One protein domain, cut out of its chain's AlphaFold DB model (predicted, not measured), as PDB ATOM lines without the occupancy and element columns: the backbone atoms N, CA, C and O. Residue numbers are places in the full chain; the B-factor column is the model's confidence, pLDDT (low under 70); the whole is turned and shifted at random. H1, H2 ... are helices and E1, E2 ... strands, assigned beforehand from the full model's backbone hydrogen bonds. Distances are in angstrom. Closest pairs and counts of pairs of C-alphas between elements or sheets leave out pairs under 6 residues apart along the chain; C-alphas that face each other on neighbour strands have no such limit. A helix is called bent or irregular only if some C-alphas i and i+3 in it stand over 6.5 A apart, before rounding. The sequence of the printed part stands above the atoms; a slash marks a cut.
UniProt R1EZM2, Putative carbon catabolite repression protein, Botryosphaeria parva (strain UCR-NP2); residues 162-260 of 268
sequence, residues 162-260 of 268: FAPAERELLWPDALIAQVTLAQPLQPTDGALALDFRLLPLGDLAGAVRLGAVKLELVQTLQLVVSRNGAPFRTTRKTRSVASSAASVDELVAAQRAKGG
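Overview. This is residues 162 to 260 of the 268 residues of the protein "Putative carbon catabolite repression protein" of Botryosphaeria parva (strain UCR-NP2) (UniProt R1EZM2). A small three-stranded sheet, E1, E2 and E3, sits beside the base of a long, narrow two-stranded hairpin, E4 and E5, which reaches far past it like an arm and makes the long axis. H1 lies in the connection from the sheet to the arm, and H2 follows E5 directly at the arm's base, with residues 252 to 260 sticking out. The printed part has 99 residues, with five named strands and two named helices in the order E1, E2, E3, H1, E4, E5, H2, and its class is mixed, helices and strands. The sheets run E1 - E2 - E3 and E4 - E5, both antiparallel. The whole is only just extended, close to loose, with a radius of gyration of the C-alphas of 19.0 A and spans of 61 by 31 by 25 A.

Along the chain. E1 is residues 165 to 171, 20.1 A long, and begins at C-alpha 165 at (29.470, 92.394, 8.547). E2 is residues 175 to 181, 19.5 A, and E3 is residues 194 to 200, 19.7 A. E4 is residues 212 to 227, 47.4 A, and E5 is residues 230 to 247, 47.8 A; C-alpha 227 is at (44.524, 58.882, 14.693). E5 bends by 72 degrees at residue 233. H1 is residues 203 to 206 and is irregular, with C-alphas 203 and 206 7.3 A apart. H2 is residues 248 to 259, 16.8 A, and ends at C-alpha 259 at (18.758, 107.335, -8.445).

Arrangement. E1, E2 and E3 form a meander, each strand the antiparallel neighbour of the one before, with E1 and E3 as edge strands. In the hairpin of E1 and E2, at 165 degrees between directions, N 167 and O 179 are 2.8 A apart, within hydrogen-bond range. In the hairpin of E2 and E3, at 166 degrees, N 178 and O 197 are 2.8 A apart, also within range. H1 is only just not on this sheet, with 4 pairs of C-alphas within 10 A; the closest C-alphas of E2 and H1, those of Leu 175 and Ala 205, are 7.7 A apart. E4 and E5 are apart from E1, E2 and E3. In the hairpin of E4 and E5, antiparallel at 168 degrees, N 215 and O 244 are 2.8 A apart and N 225 and O 233 are 2.8 A apart, both within hydrogen-bond range. The closest C-alphas of E4 and H2, those of Ala 212 and Val 248, are 5.6 A apart. H2 is not on the three-stranded sheet. In H2 every O i to N i+4 pair is within hydrogen-bond range; H1 is too short for such a pair, and its 1 O i to N i+3 pair is not within range.

Size, cuts and confidence. The two C-alphas farthest apart, those of Asn 228 and Gly 260, are 64.7 A apart. The printed part has no cut. The link from E2 to E3, residues 182 to 193, is long, and the other links are tight. The mean pLDDT of the printed part is 81.2; it is under 70 at residues 162 to 163, 186 to 190, 202 to 208 and 258 to 260.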
ATOM      1  N   PHE A 162      22.788  88.378  12.810       58.00
ATOM      2  CA  PHE A 162      22.208  88.903  11.572       58.00
ATOM      3  C   PHE A 162      22.663  90.330  11.273       58.00
ATOM      4  O   PHE A 162      22.230  90.900  10.275       58.00
ATOM      5  N   ALA A 163      23.529  90.900  12.116       67.12
ATOM      6  CA  ALA A 163      24.096  92.212  11.870       67.12
ATOM      7  C   ALA A 163      24.960  92.179  10.594       67.12
ATOM      8  O   ALA A 163      25.688  91.200  10.373       67.12
ATOM      9  N   PRO A 164      24.899  93.231   9.762       76.25
ATOM     10  CA  PRO A 164      25.790  93.372   8.624       76.25
ATOM     11  C   PRO A 164      27.253  93.261   9.057       76.25
ATOM     12  O   PRO A 164      27.679  93.883  10.030       76.25
ATOM     13  N   ALA A 165      28.034  92.464   8.335       82.69
ATOM     14  CA  ALA A 165      29.470  92.394   8.547       82.69
ATOM     15  C   ALA A 165      30.148  93.489   7.724       82.69
ATOM     16  O   ALA A 165      30.103  93.450   6.496       82.69
ATOM     17  N   GLU A 166      30.793  94.438   8.395       86.75
ATOM     18  CA  GLU A 166      31.507  95.538   7.752       86.75
ATOM     19  C   GLU A 166      33.026  95.364   7.867       86.75
ATOM     20  O   GLU A 166      33.573  94.915   8.886       86.75
ATOM     21  N   ARG A 167      33.725  95.691   6.783       88.44
ATOM     22  CA  ARG A 167      35.182  95.713   6.711       88.44
ATOM     23  C   ARG A 167      35.647  96.961   5.992       88.44
ATOM     24  O   ARG A 167      35.151  97.283   4.919       88.44
ATOM     25  N   GLU A 168      36.656  97.599   6.564       88.88
ATOM     26  CA  GLU A 168      37.341  98.725   5.951       88.88
ATOM     27  C   GLU A 168      38.698  98.273   5.407       88.88
ATOM     28  O   GLU A 168      39.466  97.579   6.080       88.88
ATOM     29  N   LEU A 169      38.976  98.650   4.164       85.50
ATOM     30  CA  LEU A 169      40.256  98.484   3.497       85.50
ATOM     31  C   LEU A 169      40.838  99.875   3.270       85.50
ATOM     32  O   LEU A 169      40.222 100.709   2.607       85.50
ATOM     33  N   LEU A 170      42.028 100.112   3.812       85.94
ATOM     34  CA  LEU A 170      42.720 101.388   3.707       85.94
ATOM     35  C   LEU A 170      43.912 101.260   2.759       85.94
ATOM     36  O   LEU A 170      44.828 100.473   3.002       85.94
ATOM     37  N   TRP A 171      43.924 102.093   1.724       84.12
ATOM     38  CA  TRP A 171      45.128 102.429   0.972       84.12
ATOM     39  C   TRP A 171      45.559 103.835   1.397       84.12
ATOM     40  O   TRP A 171      44.860 104.797   1.058       84.12
ATOM     41  N   PRO A 172      46.663 103.964   2.160       80.50
ATOM     42  CA  PRO A 172      47.124 105.250   2.671       80.50
ATOM     43  C   PRO A 172      47.218 106.301   1.563       80.50
ATOM     44  O   PRO A 172      47.686 105.997   0.466       80.50
ATOM     45  N   ASP A 173      46.733 107.509   1.854       74.69
ATOM     46  CA  ASP A 173      46.775 108.684   0.970       74.69
ATOM     47  C   ASP A 173      46.084 108.518  -0.402       74.69
ATOM     48  O   ASP A 173      46.283 109.338  -1.295       74.69
ATOM     49  N   ALA A 174      45.271 107.467  -0.578       75.69
ATOM     50  CA  ALA A 174      44.622 107.131  -1.845       75.69
ATOM     51  C   ALA A 174      43.109 106.921  -1.702       75.69
ATOM     52  O   ALA A 174      42.313 107.608  -2.341       75.69
ATOM     53  N   LEU A 175      42.701 105.932  -0.901       81.25
ATOM     54  CA  LEU A 175      41.321 105.451  -0.887       81.25
ATOM     55  C   LEU A 175      41.003 104.665   0.387       81.25
ATOM     56  O   LEU A 175      41.807 103.855   0.847       81.25
ATOM     57  N   ILE A 176      39.780 104.826   0.880       86.62
ATOM     58  CA  ILE A 176      39.129 103.899   1.807       86.62
ATOM     59  C   ILE A 176      38.060 103.129   1.033       86.62
ATOM     60  O   ILE A 176      37.210 103.739   0.386       86.62
ATOM     61  N   ALA A 177      38.074 101.799   1.106       85.56
ATOM     62  CA  ALA A 177      36.944 100.978   0.682       85.56
ATOM     63  C   ALA A 177      36.251 100.370   1.898       85.56
ATOM     64  O   ALA A 177      36.837  99.568   2.621       85.56
ATOM     65  N   GLN A 178      34.986 100.717   2.085       89.69
ATOM     66  CA  GLN A 178      34.100 100.083   3.048       89.69
ATOM     67  C   GLN A 178      33.296  99.008   2.324       89.69
ATOM     68  O   GLN A 178      32.698  99.261   1.275       89.69
ATOM     69  N   VAL A 179      33.327  97.797   2.865       88.38
ATOM     70  CA  VAL A 179      32.655  96.616   2.330       88.38
ATOM     71  C   VAL A 179      31.679  96.113   3.372       88.38
ATOM     72  O   VAL A 179      32.096  95.726   4.464       88.38
ATOM     73  N   THR A 180      30.402  96.056   3.016       88.56
ATOM     74  CA  THR A 180      29.336  95.620   3.915       88.56
ATOM     75  C   THR A 180      28.642  94.395   3.343       88.56
ATOM     76  O   THR A 180      28.120  94.408   2.233       88.56
ATOM     77  N   LEU A 181      28.624  93.313   4.115       86.12
ATOM     78  CA  LEU A 181      27.866  92.104   3.827       86.12
ATOM     79  C   LEU A 181      26.615  92.104   4.702       86.12
ATOM     80  O   LEU A 181      26.703  91.841   5.899       86.12
ATOM     81  N   ALA A 182      25.456  92.389   4.106       78.81
ATOM     82  CA  ALA A 182      24.208  92.606   4.842       78.81
ATOM     83  C   ALA A 182      23.785  91.404   5.702       78.81
ATOM     84  O   ALA A 182      23.228  91.577   6.781       78.81
ATOM     85  N   GLN A 183      24.051  90.184   5.228       75.94
ATOM     86  CA  GLN A 183      23.713  88.948   5.927       75.94
ATOM     87  C   GLN A 183      24.867  87.947   5.799       75.94
ATOM     88  O   GLN A 183      24.962  87.237   4.796       75.94
ATOM     89  N   PRO A 184      25.761  87.866   6.798       72.12
ATOM     90  CA  PRO A 184      26.901  86.951   6.756       72.12
ATOM     91  C   PRO A 184      26.504  85.475   6.899       72.12
ATOM     92  O   PRO A 184      27.270  84.589   6.521       72.12
ATOM     93  N   LEU A 185      25.310  85.200   7.431       71.06
ATOM     94  CA  LEU A 185      24.776  83.853   7.602       71.06
ATOM     95  C   LEU A 185      23.555  83.665   6.700       71.06
ATOM     96  O   LEU A 185      22.446  84.068   7.046       71.06
ATOM     97  N   GLN A 186      23.760  83.031   5.547       66.06
ATOM     98  CA  GLN A 186      22.702  82.738   4.582       66.06
ATOM     99  C   GLN A 186      22.655  81.247   4.216       66.06
ATOM    100  O   GLN A 186      23.672  80.551   4.312       66.06
ATOM    101  N   PRO A 187      21.485  80.739   3.783       62.66
ATOM    102  CA  PRO A 187      21.375  79.433   3.143       62.66
ATOM    103  C   PRO A 187      22.327  79.299   1.944       62.66
ATOM    104  O   PRO A 187      22.644  80.275   1.270       62.66
ATOM    105  N   THR A 188      22.770  78.073   1.660       62.91
ATOM    106  CA  THR A 188      23.775  77.772   0.619       62.91
ATOM    107  C   THR A 188      23.342  78.147  -0.809       62.91
ATOM    108  O   THR A 188      24.180  78.213  -1.701       62.91
ATOM    109  N   ASP A 189      22.053  78.373  -1.034       65.31
ATOM    110  CA  ASP A 189      21.417  78.714  -2.309       65.31
ATOM    111  C   ASP A 189      20.964  80.186  -2.405       65.31
ATOM    112  O   ASP A 189      20.318  80.568  -3.381       65.31
ATOM    113  N   GLY A 190      21.306  81.021  -1.419       67.56
ATOM    114  CA  GLY A 190      20.969  82.444  -1.401       67.56
ATOM    115  C   GLY A 190      21.876  83.320  -2.274       67.56
ATOM    116  O   GLY A 190      23.018  82.976  -2.579       67.56
ATOM    117  N   ALA A 191      21.367  84.497  -2.647       71.94
ATOM    118  CA  ALA A 191      22.177  85.561  -3.229       71.94
ATOM    119  C   ALA A 191      22.867  86.361  -2.113       71.94
ATOM    120  O   ALA A 191      22.202  86.970  -1.274       71.94
ATOM    121  N   LEU A 192      24.201  86.389  -2.137       77.38
ATOM    122  CA  LEU A 192      25.000  87.200  -1.220       77.38
ATOM    123  C   LEU A 192      25.065  88.640  -1.738       77.38
ATOM    124  O   LEU A 192      25.761  88.926  -2.713       77.38
ATOM    125  N   ALA A 193      24.331  89.537  -1.084       79.19
ATOM    126  CA  ALA A 193      24.377  90.966  -1.366       79.19
ATOM    127  C   ALA A 193      25.553  91.612  -0.620       79.19
ATOM    128  O   ALA A 193      25.652  91.515   0.605       79.19
ATOM    129  N   LEU A 194      26.434  92.260  -1.378       82.25
ATOM    130  CA  LEU A 194      27.578  93.011  -0.876       82.25
ATOM    131  C   LEU A 194      27.452  94.461  -1.336       82.25
ATOM    132  O   LEU A 194      27.297  94.711  -2.532       82.25
ATOM    133  N   ASP A 195      27.585  95.387  -0.395       84.88
ATOM    134  CA  ASP A 195      27.647  96.820  -0.652       84.88
ATOM    135  C   ASP A 195      29.090  97.313  -0.533       84.88
ATOM    136  O   ASP A 195      29.842  96.893   0.348       84.88
ATOM    137  N   PHE A 196      29.472  98.223  -1.428       83.12
ATOM    138  CA  PHE A 196      30.802  98.821  -1.469       83.12
ATOM    139  C   PHE A 196      30.682 100.338  -1.466       83.12
ATOM    140  O   PHE A 196      29.934 100.908  -2.261       83.12
ATOM    141  N   ARG A 197      31.458 101.001  -0.609       84.38
ATOM    142  CA  ARG A 197      31.647 102.453  -0.636       84.38
ATOM    143  C   ARG A 197      33.124 102.757  -0.775       84.38
ATOM    144  O   ARG A 197      33.930 102.307   0.029       84.38
ATOM    145  N   LEU A 198      33.465 103.506  -1.814       80.94
ATOM    146  CA  LEU A 198      34.829 103.930  -2.104       80.94
ATOM    147  C   LEU A 198      34.926 105.426  -1.796       80.94
ATOM    148  O   LEU A 198      34.237 106.227  -2.424       80.94
ATOM    149  N   LEU A 199      35.746 105.789  -0.813       81.81
ATOM    150  CA  LEU A 199      35.957 107.161  -0.361       81.81
ATOM    151  C   LEU A 199      37.392 107.582  -0.714       81.81
ATOM    152  O   LEU A 199      38.334 107.010  -0.161       81.81
ATOM    153  N   PRO A 200      37.598 108.535  -1.637       77.06
ATOM    154  CA  PRO A 200      38.937 109.017  -1.962       77.06
ATOM    155  C   PRO A 200      39.569 109.729  -0.760       77.06
ATOM    156  O   PRO A 200      38.878 110.414  -0.005       77.06
ATOM    157  N   LEU A 201      40.885 109.580  -0.596       73.38
ATOM    158  CA  LEU A 201      41.658 110.254   0.448       73.38
ATOM    159  C   LEU A 201      42.717 111.185  -0.153       73.38
ATOM    160  O   LEU A 201      43.401 110.821  -1.106       73.38
ATOM    161  N   GLY A 202      42.888 112.355   0.470       66.69
ATOM    162  CA  GLY A 202      43.994 113.287   0.224       66.69
ATOM    163  C   GLY A 202      43.975 114.015  -1.125       66.69
ATOM    164  O   GLY A 202      43.068 113.868  -1.944       66.69
ATOM    165  N   ASP A 203      45.032 114.791  -1.371       62.00
ATOM    166  CA  ASP A 203      45.224 115.581  -2.602       62.00
ATOM    167  C   ASP A 203      45.492 114.700  -3.843       62.00
ATOM    168  O   ASP A 203      45.439 115.162  -4.984       62.00
ATOM    169  N   LEU A 204      45.751 113.403  -3.632       54.28
ATOM    170  CA  LEU A 204      45.926 112.380  -4.668       54.28
ATOM    171  C   LEU A 204      44.600 111.750  -5.128       54.28
ATOM    172  O   LEU A 204      44.621 110.858  -5.981       54.28
ATOM    173  N   ALA A 205      43.453 112.250  -4.651       57.09
ATOM    174  CA  ALA A 205      42.113 111.838  -5.081       57.09
ATOM    175  C   ALA A 205      41.905 111.868  -6.615       57.09
ATOM    176  O   ALA A 205      41.028 111.180  -7.129       57.09
ATOM    177  N   GLY A 206      42.721 112.626  -7.362       58.47
ATOM    178  CA  GLY A 206      42.723 112.646  -8.832       58.47
ATOM    179  C   GLY A 206      43.769 111.752  -9.521       58.47
ATOM    180  O   GLY A 206      43.692 111.551 -10.733       58.47
ATOM    181  N   ALA A 207      44.754 111.222  -8.788       63.69
ATOM    182  CA  ALA A 207      45.846 110.413  -9.340       63.69
ATOM    183  C   ALA A 207      45.514 108.912  -9.381       63.69
ATOM    184  O   ALA A 207      46.003 108.183 -10.247       63.69
ATOM    185  N   VAL A 208      44.662 108.443  -8.467       68.38
ATOM    186  CA  VAL A 208      44.267 107.034  -8.371       68.38
ATOM    187  C   VAL A 208      43.083 106.768  -9.293       68.38
ATOM    188  O   VAL A 208      41.960 107.193  -9.034       68.38
ATOM    189  N   ARG A 209      43.329 106.033 -10.381       73.50
ATOM    190  CA  ARG A 209      42.271 105.546 -11.274       73.50
ATOM    191  C   ARG A 209      41.881 104.129 -10.888       73.50
ATOM    192  O   ARG A 209      42.660 103.192 -11.059       73.50
ATOM    193  N   LEU A 210      40.663 103.971 -10.390       74.62
ATOM    194  CA  LEU A 210      40.070 102.661 -10.158       74.62
ATOM    195  C   LEU A 210      39.659 102.056 -11.506       74.62
ATOM    196  O   LEU A 210      38.828 102.614 -12.213       74.62
ATOM    197  N   GLY A 211      40.273 100.932 -11.879       80.12
ATOM    198  CA  GLY A 211      39.979 100.258 -13.148       80.12
ATOM    199  C   GLY A 211      38.731  99.378 -13.071       80.12
ATOM    200  O   GLY A 211      37.761  99.583 -13.796       80.12
ATOM    201  N   ALA A 212      38.752  98.390 -12.177       84.88
ATOM    202  CA  ALA A 212      37.656  97.445 -11.999       84.88
ATOM    203  C   ALA A 212      37.556  96.980 -10.547       84.88
ATOM    204  O   ALA A 212      38.562  96.876  -9.842       84.88
ATOM    205  N   VAL A 213      36.339  96.645 -10.131       83.38
ATOM    206  CA  VAL A 213      36.058  95.974  -8.863       83.38
ATOM    207  C   VAL A 213      35.808  94.505  -9.167       83.38
ATOM    208  O   VAL A 213      34.927  94.181  -9.962       83.38
ATOM    209  N   LYS A 214      36.584  93.614  -8.543       88.75
ATOM    210  CA  LYS A 214      36.411  92.160  -8.648       88.75
ATOM    211  C   LYS A 214      35.994  91.590  -7.298       88.75
ATOM    212  O   LYS A 214      36.685  91.779  -6.301       88.75
ATOM    213  N   LEU A 215      34.909  90.828  -7.304       86.44
ATOM    214  CA  LEU A 215      34.416  90.052  -6.179       86.44
ATOM    215  C   LEU A 215      34.678  88.576  -6.432       86.44
ATOM    216  O   LEU A 215      34.486  88.073  -7.540       86.44
ATOM    217  N   GLU A 216      35.112  87.875  -5.393       90.38
ATOM    218  CA  GLU A 216      35.380  86.449  -5.467       90.38
ATOM    219  C   GLU A 216      34.919  85.755  -4.188       90.38
ATOM    220  O   GLU A 216      35.407  86.036  -3.095       90.38
ATOM    221  N   LEU A 217      33.978  84.825  -4.334       88.00
ATOM    222  CA  LEU A 217      33.584  83.921  -3.269       88.00
ATOM    223  C   LEU A 217      34.516  82.712  -3.306       88.00
ATOM    224  O   LEU A 217      34.532  81.944  -4.270       88.00
ATOM    225  N   VAL A 218      35.293  82.541  -2.241       92.00
ATOM    226  CA  VAL A 218      36.322  81.506  -2.145       92.00
ATOM    227  C   VAL A 218      35.906  80.441  -1.136       92.00
ATOM    228  O   VAL A 218      35.693  80.715   0.042       92.00
ATOM    229  N   GLN A 219      35.847  79.189  -1.584       90.25
ATOM    230  CA  GLN A 219      35.610  78.032  -0.731       90.25
ATOM    231  C   GLN A 219      36.934  77.371  -0.353       90.25
ATOM    232  O   GLN A 219      37.695  76.941  -1.221       90.25
ATOM    233  N   THR A 220      37.170  77.204   0.949       93.19
ATOM    234  CA  THR A 220      38.288  76.410   1.474       93.19
ATOM    235  C   THR A 220      37.767  75.118   2.090       93.19
ATOM    236  O   THR A 220      37.040  75.135   3.079       93.19
ATOM    237  N   LEU A 221      38.161  73.985   1.514       91.62
ATOM    238  CA  LEU A 221      37.886  72.651   2.029       91.62
ATOM    239  C   LEU A 221      39.123  72.114   2.746       91.62
ATOM    240  O   LEU A 221      40.177  71.953   2.131       91.62
ATOM    241  N   GLN A 222      38.979  71.773   4.024       93.50
ATOM    242  CA  GLN A 222      40.009  71.079   4.788       93.50
ATOM    243  C   GLN A 222      39.521  69.680   5.167       93.50
ATOM    244  O   GLN A 222      38.563  69.521   5.921       93.50
ATOM    245  N   LEU A 223      40.191  68.656   4.645       94.25
ATOM    246  CA  LEU A 223      39.913  67.257   4.957       94.25
ATOM    247  C   LEU A 223      40.937  66.755   5.967       94.25
ATOM    248  O   LEU A 223      42.135  66.939   5.772       94.25
ATOM    249  N   VAL A 224      40.465  66.111   7.033       93.81
ATOM    250  CA  VAL A 224      41.309  65.631   8.135       93.81
ATOM    251  C   VAL A 224      41.016  64.160   8.402       93.81
ATOM    252  O   VAL A 224      39.871  63.781   8.637       93.81
ATOM    253  N   VAL A 225      42.046  63.324   8.397       94.44
ATOM    254  CA  VAL A 225      42.014  61.985   8.992       94.44
ATOM    255  C   VAL A 225      42.661  62.071  10.362       94.44
ATOM    256  O   VAL A 225      43.747  62.632  10.492       94.44
ATOM    257  N   SER A 226      42.012  61.491  11.365       92.88
ATOM    258  CA  SER A 226      42.478  61.500  12.750       92.88
ATOM    259  C   SER A 226      42.990  60.125  13.175       92.88
ATOM    260  O   SER A 226      42.444  59.099  12.772       92.88
ATOM    261  N   ARG A 227      44.005  60.089  14.037       92.44
ATOM    262  CA  ARG A 227      44.524  58.882  14.693       92.44
ATOM    263  C   ARG A 227      44.670  59.183  16.179       92.44
ATOM    264  O   ARG A 227      45.246  60.202  16.537       92.44
ATOM    265  N   ASN A 228      44.124  58.323  17.039       90.81
ATOM    266  CA  ASN A 228      44.150  58.499  18.499       90.81
ATOM    267  C   ASN A 228      43.594  59.863  18.965       90.81
ATOM    268  O   ASN A 228      44.147  60.494  19.855       90.81
ATOM    269  N   GLY A 229      42.530  60.350  18.317       84.81
ATOM    270  CA  GLY A 229      41.903  61.639  18.645       84.81
ATOM    271  C   GLY A 229      42.618  62.880  18.094       84.81
ATOM    272  O   GLY A 229      42.021  63.949  18.089       84.81
ATOM    273  N   ALA A 230      43.835  62.749  17.557       90.38
ATOM    274  CA  ALA A 230      44.594  63.856  16.980       90.38
ATOM    275  C   ALA A 230      44.561  63.841  15.438       90.38
ATOM    276  O   ALA A 230      44.437  62.764  14.840       90.38
ATOM    277  N   PRO A 231      44.697  64.998  14.762       91.38
ATOM    278  CA  PRO A 231      44.917  65.046  13.317       91.38
ATOM    279  C   PRO A 231      46.156  64.228  12.923       91.38
ATOM    280  O   PRO A 231      47.226  64.397  13.497       91.38
ATOM    281  N   PHE A 232      46.016  63.338  11.942       93.00
ATOM    282  CA  PHE A 232      47.098  62.481  11.442       93.00
ATOM    283  C   PHE A 232      47.517  62.854  10.023       93.00
ATOM    284  O   PHE A 232      48.700  63.000   9.735       93.00
ATOM    285  N   ARG A 233      46.544  63.011   9.122       92.69
ATOM    286  CA  ARG A 233      46.775  63.487   7.756       92.69
ATOM    287  C   ARG A 233      45.739  64.535   7.416       92.69
ATOM    288  O   ARG A 233      44.558  64.343   7.700       92.69
ATOM    289  N   THR A 234      46.181  65.594   6.759       93.38
ATOM    290  CA  THR A 234      45.326  66.710   6.370       93.38
ATOM    291  C   THR A 234      45.608  67.077   4.923       93.38
ATOM    292  O   THR A 234      46.750  67.017   4.477       93.38
ATOM    293  N   THR A 235      44.571  67.475   4.198       93.62
ATOM    294  CA  THR A 235      44.716  68.203   2.937       93.62
ATOM    295  C   THR A 235      43.818  69.431   2.962       93.62
ATOM    296  O   THR A 235      42.763  69.432   3.602       93.62
ATOM    297  N   ARG A 236      44.257  70.493   2.291       93.81
ATOM    298  CA  ARG A 236      43.517  71.741   2.139       93.81
ATOM    299  C   ARG A 236      43.434  72.059   0.656       93.81
ATOM    300  O   ARG A 236      44.454  72.102  -0.021       93.81
ATOM    301  N   LYS A 237      42.220  72.294   0.168       90.94
ATOM    302  CA  LYS A 237      41.968  72.752  -1.194       90.94
ATOM    303  C   LYS A 237      41.125  74.010  -1.144       90.94
ATOM    304  O   LYS A 237      40.051  74.011  -0.549       90.94
ATOM    305  N   THR A 238      41.603  75.050  -1.803       93.94
ATOM    306  CA  THR A 238      40.883  76.310  -1.955       93.94
ATOM    307  C   THR A 238      40.463  76.456  -3.411       93.94
ATOM    308  O   THR A 238      41.227  76.102  -4.310       93.94
ATOM    309  N   ARG A 239      39.232  76.908  -3.654       90.81
ATOM    310  CA  ARG A 239      38.731  77.200  -4.999       90.81
ATOM    311  C   ARG A 239      37.816  78.418  -5.001       90.81
ATOM    312  O   ARG A 239      37.075  78.629  -4.044       90.81
ATOM    313  N   SER A 240      37.823  79.138  -6.113       92.00
ATOM    314  CA  SER A 240      36.775  80.096  -6.457       92.00
ATOM    315  C   SER A 240      35.463  79.352  -6.707       92.00
ATOM    316  O   SER A 240      35.464  78.346  -7.423       92.00
ATOM    317  N   VAL A 241      34.365  79.785  -6.090       89.50
ATOM    318  CA  VAL A 241      33.022  79.216  -6.318       89.50
ATOM    319  C   VAL A 241      32.089  80.179  -7.041       89.50
ATOM    320  O   VAL A 241      31.183  79.725  -7.731       89.50
ATOM    321  N   ALA A 242      32.333  81.480  -6.927       88.69
ATOM    322  CA  ALA A 242      31.672  82.504  -7.716       88.69
ATOM    323  C   ALA A 242      32.608  83.703  -7.856       88.69
ATOM    324  O   ALA A 242      33.378  84.006  -6.945       88.69
ATOM    325  N   SER A 243      32.520  84.397  -8.980       90.38
ATOM    326  CA  SER A 243      33.234  85.650  -9.181       90.38
ATOM    327  C   SER A 243      32.392  86.594 -10.016       90.38
ATOM    328  O   SER A 243      31.772  86.162 -10.987       90.38
ATOM    329  N   SER A 244      32.431  87.873  -9.680       88.12
ATOM    330  CA  SER A 244      31.906  88.943 -10.518       88.12
ATOM    331  C   SER A 244      32.957  90.033 -10.643       88.12
ATOM    332  O   SER A 244      33.798  90.213  -9.763       88.12
ATOM    333  N   ALA A 245      32.955  90.734 -11.765       89.31
ATOM    334  CA  ALA A 245      33.783  91.907 -11.954       89.31
ATOM    335  C   ALA A 245      32.983  92.942 -12.733       89.31
ATOM    336  O   ALA A 245      32.214  92.571 -13.618       89.31
ATOM    337  N   ALA A 246      33.166  94.208 -12.390       86.31
ATOM    338  CA  ALA A 246      32.579  95.331 -13.103       86.31
ATOM    339  C   ALA A 246      33.612  96.453 -13.197       86.31
ATOM    340  O   ALA A 246      34.401  96.664 -12.265       86.31
ATOM    341  N   SER A 247      33.622  97.158 -14.324       88.12
ATOM    342  CA  SER A 247      34.396  98.392 -14.433       88.12
ATOM    343  C   SER A 247      33.764  99.487 -13.575       88.12
ATOM    344  O   SER A 247      32.578  99.443 -13.239       88.12
ATOM    345  N   VAL A 248      34.550 100.491 -13.200       81.44
ATOM    346  CA  VAL A 248      34.012 101.620 -12.427       81.44
ATOM    347  C   VAL A 248      32.970 102.396 -13.228       81.44
ATOM    348  O   VAL A 248      31.952 102.787 -12.665       81.44
ATOM    349  N   ASP A 249      33.176 102.549 -14.536       82.81
ATOM    350  CA  ASP A 249      32.229 103.235 -15.418       82.81
ATOM    351  C   ASP A 249      30.860 102.532 -15.436       82.81
ATOM    352  O   ASP A 249      29.822 103.189 -15.332       82.81
ATOM    353  N   GLU A 250      30.846 101.195 -15.480       83.56
ATOM    354  CA  GLU A 250      29.622 100.387 -15.382       83.56
ATOM    355  C   GLU A 250      28.914 100.568 -14.033       83.56
ATOM    356  O   GLU A 250      27.691 100.710 -13.984       83.56
ATOM    357  N   LEU A 251      29.672 100.595 -12.933       78.94
ATOM    358  CA  LEU A 251      29.119 100.769 -11.588       78.94
ATOM    359  C   LEU A 251      28.517 102.166 -11.395       78.94
ATOM    360  O   LEU A 251      27.417 102.294 -10.856       78.94
ATOM    361  N   VAL A 252      29.195 103.208 -11.884       80.19
ATOM    362  CA  VAL A 252      28.701 104.593 -11.842       80.19
ATOM    363  C   VAL A 252      27.438 104.744 -12.693       80.19
ATOM    364  O   VAL A 252      26.474 105.375 -12.255       80.19
ATOM    365  N   ALA A 253      27.405 104.141 -13.885       82.25
ATOM    366  CA  ALA A 253      26.216 104.139 -14.736       82.25
ATOM    367  C   ALA A 253      25.026 103.441 -14.054       82.25
ATOM    368  O   ALA A 253      23.922 103.988 -14.033       82.25
ATOM    369  N   ALA A 254      25.254 102.282 -13.428       79.75
ATOM    370  CA  ALA A 254      24.227 101.549 -12.691       79.75
ATOM    371  C   ALA A 254      23.698 102.328 -11.471       79.75
ATOM    372  O   ALA A 254      22.503 102.275 -11.175       79.75
ATOM    373  N   GLN A 255      24.560 103.078 -10.776       76.75
ATOM    374  CA  GLN A 255      24.157 103.912  -9.643       76.75
ATOM    375  C   GLN A 255      23.289 105.098 -10.083       76.75
ATOM    376  O   GLN A 255      22.273 105.375  -9.448       76.75
ATOM    377  N   ARG A 256      23.636 105.757 -11.198       80.31
ATOM    378  CA  ARG A 256      22.823 106.844 -11.776       80.31
ATOM    379  C   ARG A 256      21.447 106.357 -12.223       80.31
ATOM    380  O   ARG A 256      20.458 107.024 -11.953       80.31
ATOM    381  N   ALA A 257      21.375 105.174 -12.834       74.88
ATOM    382  CA  ALA A 257      20.109 104.575 -13.256       74.88
ATOM    383  C   ALA A 257      19.175 104.224 -12.080       74.88
ATOM    384  O   ALA A 257      17.961 104.232 -12.248       74.88
ATOM    385  N   LYS A 258      19.719 103.937 -10.888       69.69
ATOM    386  CA  LYS A 258      18.930 103.675  -9.670       69.69
ATOM    387  C   LYS A 258      18.435 104.935  -8.950       69.69
ATOM    388  O   LYS A 258      17.504 104.823  -8.165       69.69
ATOM    389  N   GLY A 259      19.065 106.091  -9.166       59.09
ATOM    390  CA  GLY A 259      18.758 107.335  -8.445       59.09
ATOM    391  C   GLY A 259      17.755 108.269  -9.129       59.09
ATOM    392  O   GLY A 259      17.389 109.267  -8.530       59.09
ATOM    393  N   GLY A 260      17.327 107.981 -10.363       52.50
ATOM    394  CA  GLY A 260      16.424 108.842 -11.147       52.50
ATOM    395  C   GLY A 260      14.958 108.398 -11.158       52.50
ATOM    396  O   GLY A 260      14.307 108.564 -12.182       52.50
TER     397      GLY A 260